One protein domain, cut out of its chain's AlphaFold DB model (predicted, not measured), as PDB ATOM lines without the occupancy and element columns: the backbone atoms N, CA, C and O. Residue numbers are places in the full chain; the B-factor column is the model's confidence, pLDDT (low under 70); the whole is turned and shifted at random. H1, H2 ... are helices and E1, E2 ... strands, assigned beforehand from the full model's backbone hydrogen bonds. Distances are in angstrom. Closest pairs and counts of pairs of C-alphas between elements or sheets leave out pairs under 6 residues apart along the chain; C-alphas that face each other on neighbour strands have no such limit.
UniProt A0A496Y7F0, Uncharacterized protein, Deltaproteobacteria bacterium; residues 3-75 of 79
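AT A GLANCE: This is residues 3 to 75 of the 79 residues of an uncharacterized protein of Deltaproteobacteria bacterium (UniProt A0A496Y7F0). The model is a group of three helices at one end and a narrow ribbon of three strands reaching away from it at the other, with no helix over either face of the ribbon. H1 lies crosswise at the far end of the helical group, and H2 and H3 pack on each other between H1 and the sheet. The printed part has 73 residues, with three named helices and three named strands in the order H1, H2, E1, E2, H3, E3; the class is mixed, helices and strands. The sheet has the order E1, E2, E3 and is antiparallel throughout. The whole is loose, with a radius of gyration of the C-alphas of 15.6 A, and elongated, spanning 46 by 30 by 18 A.

IN THESE COORDINATES: H1 is residues 3 to 18, the longest helix at 22.5 A from first to last C-alpha, and begins at C-alpha 3 at (-5.114, 7.239, 27.317). H2, residues 22 to 30, measures 12.0 A. E1, residues 34 to 38, measures 13.3 A, and E2, residues 42 to 47, measures 16.3 A. H3, residues 52 to 60, measures 12.3 A and begins at (-19.002, 2.310, -0.966). E3, residues 69 to 74, measures 13.9 A and ends at (-28.361, 32.897, 5.701).

HOW THE PARTS SIT: H1 touches H2 with its residues 11 to 18 alone, about perpendicular at 83 degrees; their closest C-alphas are those of Glu 15 and Trp 22, 5.8 A apart. H1 and H3 only just touch, with 3 pairs of C-alphas within 8 A, and only at their ends; the closest are those of Cys 18 and Ser 60, 5.5 A apart. H2 touches H3 at a steep tilt of 64 degrees, opposite ways, with the C-alphas of Gly 28 and Val 54 closest at 5.6 A. In H1, H2 and H3 every O i to N i+4 pair is within hydrogen-bond range. E1 and E2 form a hairpin, antiparallel at 164 degrees, with N 35 and O 46 at 2.8 A. E3 is the antiparallel neighbour of E2 at 173 degrees, with N 45 and O 70 at 2.9 A. E1 and E3 are the edge strands. H1, H2 and H3 are not on the sheet, and H1 is apart from its three strands.

THE WHOLE: The two C-alphas farthest apart, those of Val 5 and Glu 41, are 47.2 A from each other. The printed part has no cut. The links are tight except the one from H3 to E3, 8 residues, which is short. The mean pLDDT of the printed part is 90.3 and that of E3 is 84; no printed residue is under 70.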
ATOM      1  N   ILE A   3      -4.361   7.077  28.568       89.88
ATOM      2  CA  ILE A   3      -5.114   7.239  27.317       89.88
ATOM      3  C   ILE A   3      -4.669   6.281  26.203       89.88
ATOM      4  O   ILE A   3      -5.484   5.908  25.371       89.88
ATOM      5  N   CYS A   4      -3.411   5.821  26.215       90.88
ATOM      6  CA  CYS A   4      -2.886   4.919  25.185       90.88
ATOM      7  C   CYS A   4      -3.566   3.547  25.222       90.88
ATOM      8  O   CYS A   4      -3.917   3.000  24.186       90.88
ATOM      9  N   VAL A   5      -3.791   3.009  26.425       94.19
ATOM     10  CA  VAL A   5      -4.479   1.722  26.592       94.19
ATOM     11  C   VAL A   5      -5.931   1.838  26.136       94.19
ATOM     12  O   VAL A   5      -6.419   0.966  25.427       94.19
ATOM     13  N   LEU A   6      -6.602   2.942  26.479       95.25
ATOM     14  CA  LEU A   6      -7.957   3.210  26.001       95.25
ATOM     15  C   LEU A   6      -8.009   3.301  24.469       95.25
ATOM     16  O   LEU A   6      -8.879   2.685  23.861       95.25
ATOM     17  N   ALA A   7      -7.061   4.011  23.851       94.38
ATOM     18  CA  ALA A   7      -6.967   4.114  22.398       94.38
ATOM     19  C   ALA A   7      -6.810   2.733  21.742       94.38
ATOM     20  O   ALA A   7      -7.598   2.391  20.867       94.38
ATOM     21  N   LEU A   8      -5.891   1.893  22.230       94.12
ATOM     22  CA  LEU A   8      -5.688   0.536  21.705       94.12
ATOM     23  C   LEU A   8      -6.939  -0.350  21.843       94.12
ATOM     24  O   LEU A   8      -7.239  -1.141  20.951       94.12
ATOM     25  N   LEU A   9      -7.695  -0.214  22.937       95.19
ATOM     26  CA  LEU A   9      -8.959  -0.934  23.116       95.19
ATOM     27  C   LEU A   9     -10.032  -0.467  22.122       95.19
ATOM     28  O   LEU A   9     -10.765  -1.298  21.585       95.19
ATOM     29  N   MET A  10     -10.110   0.838  21.846       94.19
ATOM     30  CA  MET A  10     -11.022   1.391  20.839       94.19
ATOM     31  C   MET A  10     -10.646   0.940  19.426       94.19
ATOM     32  O   MET A  10     -11.522   0.513  18.675       94.19
ATOM     33  N   GLU A  11      -9.354   0.977  19.084       94.38
ATOM     34  CA  GLU A  11      -8.843   0.454  17.814       94.38
ATOM     35  C   GLU A  11      -9.230  -1.018  17.663       94.38
ATOM     36  O   GLU A  11      -9.845  -1.398  16.666       94.38
ATOM     37  N   ARG A  12      -8.991  -1.840  18.693       96.00
ATOM     38  CA  ARG A  12      -9.318  -3.268  18.651       96.00
ATOM     39  C   ARG A  12     -10.816  -3.537  18.503       96.00
ATOM     40  O   ARG A  12     -11.206  -4.447  17.771       96.00
ATOM     41  N   LEU A  13     -11.660  -2.751  19.168       95.06
ATOM     42  CA  LEU A  13     -13.113  -2.845  19.028       95.06
ATOM     43  C   LEU A  13     -13.567  -2.505  17.601       95.06
ATOM     44  O   LEU A  13     -14.429  -3.195  17.048       95.06
ATOM     45  N   ALA A  14     -12.976  -1.473  16.995       94.38
ATOM     46  CA  ALA A  14     -13.262  -1.089  15.618       94.38
ATOM     47  C   ALA A  14     -12.825  -2.180  14.628       94.38
ATOM     48  O   ALA A  14     -13.591  -2.520  13.724       94.38
ATOM     49  N   GLU A  15     -11.648  -2.781  14.833       95.81
ATOM     50  CA  GLU A  15     -11.151  -3.899  14.018       95.81
ATOM     51  C   GLU A  15     -12.084  -5.111  14.062       95.81
ATOM     52  O   GLU A  15     -12.433  -5.655  13.015       95.81
ATOM     53  N   ILE A  16     -12.530  -5.510  15.258       95.69
ATOM     54  CA  ILE A  16     -13.473  -6.624  15.440       95.69
ATOM     55  C   ILE A  16     -14.813  -6.312  14.766       95.69
ATOM     56  O   ILE A  16     -15.376  -7.172  14.092       95.69
ATOM     57  N   SER A  17     -15.311  -5.082  14.908       93.75
ATOM     58  CA  SER A  17     -16.607  -4.679  14.345       93.75
ATOM     59  C   SER A  17     -16.586  -4.590  12.816       93.75
ATOM     60  O   SER A  17     -17.588  -4.880  12.167       93.75
ATOM     61  N   CYS A  18     -15.455  -4.192  12.227       92.56
ATOM     62  CA  CYS A  18     -15.325  -4.001  10.780       92.56
ATOM     63  C   CYS A  18     -14.692  -5.195  10.050       92.56
ATOM     64  O   CYS A  18     -14.756  -5.241   8.823       92.56
ATOM     65  N   GLY A  19     -14.060  -6.136  10.761       93.81
ATOM     66  CA  GLY A  19     -13.332  -7.264  10.166       93.81
ATOM     67  C   GLY A  19     -12.097  -6.844   9.355       93.81
ATOM     68  O   GLY A  19     -11.687  -7.542   8.430       93.81
ATOM     69  N   GLN A  20     -11.530  -5.674   9.652       93.12
ATOM     70  CA  GLN A  20     -10.424  -5.059   8.915       93.12
ATOM     71  C   GLN A  20      -9.382  -4.511   9.891       93.12
ATOM     72  O   GLN A  20      -9.710  -4.209  11.033       93.12
ATOM     73  N   SER A  21      -8.134  -4.349   9.444       94.94
ATOM     74  CA  SER A  21      -7.099  -3.718  10.270       94.94
ATOM     75  C   SER A  21      -7.375  -2.229  10.476       94.94
ATOM     76  O   SER A  21      -7.910  -1.559   9.584       94.94
ATOM     77  N   TRP A  22      -6.933  -1.690  11.613       94.56
ATOM     78  CA  TRP A  22      -7.106  -0.278  11.957       94.56
ATOM     79  C   TRP A  22      -6.616   0.665  10.852       94.56
ATOM     80  O   TRP A  22      -7.299   1.616  10.482       94.56
ATOM     81  N   ASN A  23      -5.484   0.343  10.226       94.06
ATOM     82  CA  ASN A  23      -4.933   1.118   9.116       94.06
ATOM     83  C   ASN A  23      -5.883   1.233   7.916       94.06
ATOM     84  O   ASN A  23      -5.891   2.261   7.239       94.06
ATOM     85  N   ARG A  24      -6.663   0.187   7.621       93.44
ATOM     86  CA  ARG A  24      -7.643   0.214   6.530       93.44
ATOM     87  C   ARG A  24      -8.883   1.007   6.925       93.44
ATOM     88  O   ARG A  24      -9.330   1.829   6.133       93.44
ATOM     89  N   ILE A  25      -9.366   0.814   8.152       93.81
ATOM     90  CA  ILE A  25     -10.489   1.578   8.713       93.81
ATOM     91  C   ILE A  25     -10.162   3.075   8.690       93.81
ATOM     92  O   ILE A  25     -10.936   3.857   8.148       93.81
ATOM     93  N   ARG A  26      -8.982   3.460   9.196       93.06
ATOM     94  CA  ARG A  26      -8.502   4.846   9.208       93.06
ATOM     95  C   ARG A  26      -8.474   5.444   7.806       93.06
ATOM     96  O   ARG A  26      -9.068   6.492   7.605       93.06
ATOM     97  N   ARG A  27      -7.856   4.771   6.830       92.06
ATOM     98  CA  ARG A  27      -7.809   5.260   5.437       92.06
ATOM     99  C   ARG A  27      -9.195   5.410   4.815       92.06
ATOM    100  O   ARG A  27      -9.441   6.375   4.102       92.06
ATOM    101  N   GLY A  28     -10.093   4.462   5.084       90.94
ATOM    102  CA  GLY A  28     -11.478   4.557   4.636       90.94
ATOM    103  C   GLY A  28     -12.153   5.795   5.223       90.94
ATOM    104  O   GLY A  28     -12.682   6.614   4.483       90.94
ATOM    105  N   LEU A  29     -12.071   5.979   6.542       91.00
ATOM    106  CA  LEU A  29     -12.656   7.131   7.230       91.00
ATOM    107  C   LEU A  29     -11.989   8.465   6.860       91.00
ATOM    108  O   LEU A  29     -12.671   9.478   6.845       91.00
ATOM    109  N   GLU A  30     -10.708   8.488   6.498       91.31
ATOM    110  CA  GLU A  30     -10.028   9.689   5.985       91.31
ATOM    111  C   GLU A  30     -10.607  10.175   4.656       91.31
ATOM    112  O   GLU A  30     -10.546  11.366   4.359       91.31
ATOM    113  N   ALA A  31     -11.214   9.288   3.862       90.06
ATOM    114  CA  ALA A  31     -11.920   9.697   2.656       90.06
ATOM    115  C   ALA A  31     -13.224  10.448   2.968       90.06
ATOM    116  O   ALA A  31     -13.732  11.137   2.091       90.06
ATOM    117  N   LEU A  32     -13.778  10.333   4.181       91.44
ATOM    118  CA  LEU A  32     -14.929  11.121   4.613       91.44
ATOM    119  C   LEU A  32     -14.462  12.523   5.015       91.44
ATOM    120  O   LEU A  32     -13.742  12.691   5.994       91.44
ATOM    121  N   GLN A  33     -14.910  13.534   4.278       90.81
ATOM    122  CA  GLN A  33     -14.533  14.924   4.504       90.81
ATOM    123  C   GLN A  33     -15.777  15.808   4.564       90.81
ATOM    124  O   GLN A  33     -16.700  15.671   3.758       90.81
ATOM    125  N   ILE A  34     -15.785  16.743   5.513       91.62
ATOM    126  CA  ILE A  34     -16.810  17.782   5.634       91.62
ATOM    127  C   ILE A  34     -16.128  19.117   5.372       91.62
ATOM    128  O   ILE A  34     -15.200  19.502   6.077       91.62
ATOM    129  N   SER A  35     -16.578  19.813   4.336       90.75
ATOM    130  CA  SER A  35     -16.050  21.111   3.928       90.75
ATOM    131  C   SER A  35     -17.044  22.214   4.261       90.75
ATOM    132  O   SER A  35     -18.252  22.056   4.069       90.75
ATOM    133  N   TYR A  36     -16.532  23.332   4.760       90.56
ATOM    134  CA  TYR A  36     -17.314  24.540   4.989       90.56
ATOM    135  C   TYR A  36     -17.325  25.398   3.723       90.56
ATOM    136  O   TYR A  36     -16.283  25.635   3.115       90.56
ATOM    137  N   PHE A  37     -18.508  25.860   3.343       87.88
ATOM    138  CA  PHE A  37     -18.737  26.748   2.215       87.88
ATOM    139  C   PHE A  37     -19.364  28.035   2.730       87.88
ATOM    140  O   PHE A  37     -20.361  27.997   3.448       87.88
ATOM    141  N   SER A  38     -18.796  29.168   2.328       87.12
ATOM    142  CA  SER A  38     -19.364  30.488   2.570       87.12
ATOM    143  C   SER A  38     -19.545  31.188   1.229       87.12
ATOM    144  O   SER A  38     -18.628  31.252   0.413       87.12
ATOM    145  N   THR A  39     -20.766  31.637   0.983       85.00
ATOM    146  CA  THR A  39     -21.183  32.427  -0.175       85.00
ATOM    147  C   THR A  39     -21.679  33.779   0.330       85.00
ATOM    148  O   THR A  39     -21.906  33.928   1.528       85.00
ATOM    149  N   ALA A  40     -21.876  34.752  -0.564       81.94
ATOM    150  CA  ALA A  40     -22.364  36.083  -0.180       81.94
ATOM    151  C   ALA A  40     -23.646  36.019   0.675       81.94
ATOM    152  O   ALA A  40     -23.754  36.693   1.691       81.94
ATOM    153  N   GLU A  41     -24.563  35.120   0.312       82.00
ATOM    154  CA  GLU A  41     -25.887  35.011   0.929       82.00
ATOM    155  C   GLU A  41     -25.978  33.933   2.016       82.00
ATOM    156  O   GLU A  41     -26.836  34.003   2.893       82.00
ATOM    157  N   HIS A  42     -25.160  32.880   1.936       84.75
ATOM    158  CA  HIS A  42     -25.312  31.697   2.786       84.75
ATOM    159  C   HIS A  42     -23.984  31.047   3.155       84.75
ATOM    160  O   HIS A  42     -23.077  30.939   2.332       84.75
ATOM    161  N   SER A  43     -23.934  30.481   4.353       88.88
ATOM    162  CA  SER A  43     -22.871  29.598   4.818       88.88
ATOM    163  C   SER A  43     -23.439  28.213   5.124       88.88
ATOM    164  O   SER A  43     -24.514  28.103   5.707       88.88
ATOM    165  N   PHE A  44     -22.758  27.144   4.715       90.75
ATOM    166  CA  PHE A  44     -23.197  25.770   4.961       90.75
ATOM    167  C   PHE A  44     -22.026  24.788   4.982       90.75
ATOM    168  O   PHE A  44     -20.962  25.033   4.419       90.75
ATOM    169  N   TYR A  45     -22.239  23.633   5.600       91.50
ATOM    170  CA  TYR A  45     -21.309  22.512   5.558       91.50
ATOM    171  C   TYR A  45     -21.775  21.500   4.523       91.50
ATOM    172  O   TYR A  45     -22.963  21.174   4.447       91.50
ATOM    173  N   ARG A  46     -20.838  20.968   3.743       90.81
ATOM    174  CA  ARG A  46     -21.103  19.908   2.777       90.81
ATOM    175  C   ARG A  46     -20.167  18.736   3.010       90.81
ATOM    176  O   ARG A  46     -18.949  18.896   3.049       90.81
ATOM    177  N   THR A  47     -20.758  17.555   3.119       92.12
ATOM    178  CA  THR A  47     -20.019  16.294   3.125       92.12
ATOM    179  C   THR A  47     -19.690  15.906   1.687       92.12
ATOM    180  O   THR A  47     -20.525  16.077   0.791       92.12
ATOM    181  N   ASN A  48     -18.491  15.382   1.450       91.50
ATOM    182  CA  ASN A  48     -18.156  14.790   0.163       91.50
ATOM    183  C   ASN A  48     -19.014  13.546  -0.140       91.50
ATOM    184  O   ASN A  48     -19.731  13.018   0.714       91.50
ATOM    185  N   GLU A  49     -18.962  13.077  -1.387       87.44
ATOM    186  CA  GLU A  49     -19.657  11.850  -1.750       87.44
ATOM    187  C   GLU A  49     -19.032  10.658  -1.017       87.44
ATOM    188  O   GLU A  49     -17.835  10.391  -1.119       87.44
ATOM    189  N   LEU A  50     -19.861   9.932  -0.266       87.31
ATOM    190  CA  LEU A  50     -19.397   8.756   0.457       87.31
ATOM    191  C   LEU A  50     -19.046   7.656  -0.545       87.31
ATOM    192  O   LEU A  50     -19.864   7.299  -1.397       87.31
ATOM    193  N   THR A  51     -17.865   7.060  -0.414       88.81
ATOM    194  CA  THR A  51     -17.523   5.852  -1.171       88.81
ATOM    195  C   THR A  51     -18.304   4.647  -0.633       88.81
ATOM    196  O   THR A  51     -18.851   4.666   0.478       88.81
ATOM    197  N   SER A  52     -18.389   3.569  -1.417       89.31
ATOM    198  CA  SER A  52     -19.002   2.310  -0.966       89.31
ATOM    199  C   SER A  52     -18.297   1.735   0.269       89.31
ATOM    200  O   SER A  52     -18.973   1.250   1.178       89.31
ATOM    201  N   GLU A  53     -16.968   1.856   0.341       90.25
ATOM    202  CA  GLU A  53     -16.162   1.431   1.491       90.25
ATOM    203  C   GLU A  53     -16.526   2.224   2.754       90.25
ATOM    204  O   GLU A  53     -16.819   1.620   3.785       90.25
ATOM    205  N   VAL A  54     -16.627   3.556   2.667       91.94
ATOM    206  CA  VAL A  54     -17.025   4.413   3.800       91.94
ATOM    207  C   VAL A  54     -18.434   4.084   4.285       91.94
ATOM    208  O   VAL A  54     -18.655   3.941   5.486       91.94
ATOM    209  N   ARG A  55     -19.401   3.916   3.371       91.56
ATOM    210  CA  ARG A  55     -20.772   3.525   3.746       91.56
ATOM    211  C   ARG A  55     -20.804   2.184   4.472       91.56
ATOM    212  O   ARG A  55     -21.522   2.049   5.461       91.56
ATOM    213  N   SER A  56     -20.034   1.207   3.993       92.06
ATOM    214  CA  SER A  56     -19.928  -0.098   4.645       92.06
ATOM    215  C   SER A  56     -19.308   0.022   6.038       92.06
ATOM    216  O   SER A  56     -19.835  -0.563   6.978       92.06
ATOM    217  N   LEU A  57     -18.240   0.813   6.189       93.44
ATOM    218  CA  LEU A  57     -17.582   1.057   7.476       93.44
ATOM    219  C   LEU A  57     -18.523   1.718   8.486       93.44
ATOM    220  O   LEU A  57     -18.668   1.223   9.601       93.44
ATOM    221  N   LEU A  58     -19.217   2.790   8.092       92.75
ATOM    222  CA  LEU A  58     -20.187   3.470   8.954       92.75
ATOM    223  C   LEU A  58     -21.310   2.519   9.391       92.75
ATOM    224  O   LEU A  58     -21.674   2.495  10.565       92.75
ATOM    225  N   LYS A  59     -21.798   1.670   8.478       93.25
ATOM    226  CA  LYS A  59     -22.802   0.646   8.791       93.25
ATOM    227  C   LYS A  59     -22.279  -0.389   9.792       93.25
ATOM    228  O   LYS A  59     -22.985  -0.692  10.753       93.25
ATOM    229  N   SER A  60     -21.061  -0.901   9.603       92.81
ATOM    230  CA  SER A  60     -20.427  -1.854  10.529       92.81
ATOM    231  C   SER A  60     -20.213  -1.254  11.919       92.81
ATOM    232  O   SER A  60     -20.439  -1.921  12.926       92.81
ATOM    233  N   LEU A  61     -19.858   0.032  11.983       90.81
ATOM    234  CA  LEU A  61     -19.707   0.785  13.231       90.81
ATOM    235  C   LEU A  61     -21.046   1.243  13.838       90.81
ATOM    236  O   LEU A  61     -21.049   1.840  14.911       90.81
ATOM    237  N   LYS A  62     -22.181   0.959  13.181       91.25
ATOM    238  CA  LYS A  62     -23.532   1.404  13.574       91.25
ATOM    239  C   LYS A  62     -23.657   2.931  13.695       91.25
ATOM    240  O   LYS A  62     -24.421   3.435  14.516       91.25
ATOM    241  N   ILE A  63     -22.926   3.664  12.861       90.56
ATOM    242  CA  ILE A  63     -22.942   5.127  12.791       90.56
ATOM    243  C   ILE A  63     -23.814   5.551  11.607       90.56
ATOM    244  O   ILE A  63     -23.679   5.036  10.496       90.56
ATOM    245  N   ALA A  64     -24.715   6.506  11.834       89.06
ATOM    246  CA  ALA A  64     -25.519   7.076  10.761       89.06
ATOM    247  C   ALA A  64     -24.639   7.877   9.788       89.06
ATOM    248  O   ALA A  64     -23.781   8.657  10.201       89.06
ATOM    249  N   SER A  65     -24.876   7.712   8.487       87.62
ATOM    250  CA  SER A  65     -24.190   8.510   7.474       87.62
ATOM    251  C   SER A  65     -24.496  10.003   7.654       87.62
ATOM    252  O   SER A  65     -25.671  10.356   7.812       87.62
ATOM    253  N   PRO A  66     -23.484  10.885   7.599       87.19
ATOM    254  CA  PRO A  66     -23.707  12.322   7.707       87.19
ATOM    255  C   PRO A  66     -24.582  12.831   6.554       87.19
ATOM    256  O   PRO A  66     -24.541  12.318   5.435       87.19
ATOM    257  N   LYS A  67     -25.386  13.866   6.826       86.62
ATOM    258  CA  LYS A  67     -26.216  14.507   5.797       86.62
ATOM    259  C   LYS A  67     -25.314  15.195   4.756       86.62
ATOM    260  O   LYS A  67     -24.328  15.818   5.160       86.62
ATOM    261  N   PRO A  68     -25.649  15.155   3.453       86.75
ATOM    262  CA  PRO A  68     -24.835  15.788   2.415       86.75
ATOM    263  C   PRO A  68     -24.636  17.292   2.614       86.75
ATOM    264  O   PRO A  68     -23.546  17.790   2.364       86.75
ATOM    265  N   ILE A  69     -25.662  18.002   3.089       87.69
ATOM    266  CA  ILE A  69     -25.626  19.440   3.379       87.69
ATOM    267  C   ILE A  69     -26.176  19.661   4.787       87.69
ATOM    268  O   ILE A  69     -27.175  19.046   5.175       87.69
ATOM    269  N   GLN A  70     -25.500  20.496   5.572       85.88
ATOM    270  CA  GLN A  70     -25.787  20.733   6.985       85.88
ATOM    271  C   GLN A  70     -25.591  22.210   7.337       85.88
ATOM    272  O   GLN A  70     -24.721  22.874   6.781       85.88
ATOM    273  N   GLY A  71     -26.382  22.708   8.293       80.75
ATOM    274  CA  GLY A  71     -26.164  24.022   8.903       80.75
ATOM    275  C   GLY A  71     -26.237  25.188   7.919       80.75
ATOM    276  O   GLY A  71     -25.347  26.027   7.928       80.75
ATOM    277  N   ILE A  72     -27.266  25.222   7.065       83.25
ATOM    278  CA  ILE A  72     -27.494  26.354   6.162       83.25
ATOM    279  C   ILE A  72     -27.837  27.579   7.015       83.25
ATOM    280  O   ILE A  72     -28.880  27.620   7.666       83.25
ATOM    281  N   GLN A  73     -26.948  28.561   7.011       83.75
ATOM    282  CA  GLN A  73     -27.124  29.858   7.643       83.75
ATOM    283  C   GLN A  73     -27.218  30.908   6.550       83.75
ATOM    284  O   GLN A  73     -26.350  30.963   5.684       83.75
ATOM    285  N   LYS A  74     -28.262  31.732   6.577       80.44
ATOM    286  CA  LYS A  74     -28.361  32.897   5.701       80.44
ATOM    287  C   LYS A  74     -27.606  34.056   6.350       80.44
ATOM    288  O   LYS A  74     -27.803  34.315   7.536       80.44
ATOM    289  N   HIS A  75     -26.741  34.729   5.602       70.25
ATOM    290  CA  HIS A  75     -26.237  36.032   6.008       70.25
ATOM    291  C   HIS A  75     -27.382  37.025   5.832       70.25
ATOM    292  O   HIS A  75     -27.779  37.349   4.718       70.25
TER     293      HIS A  75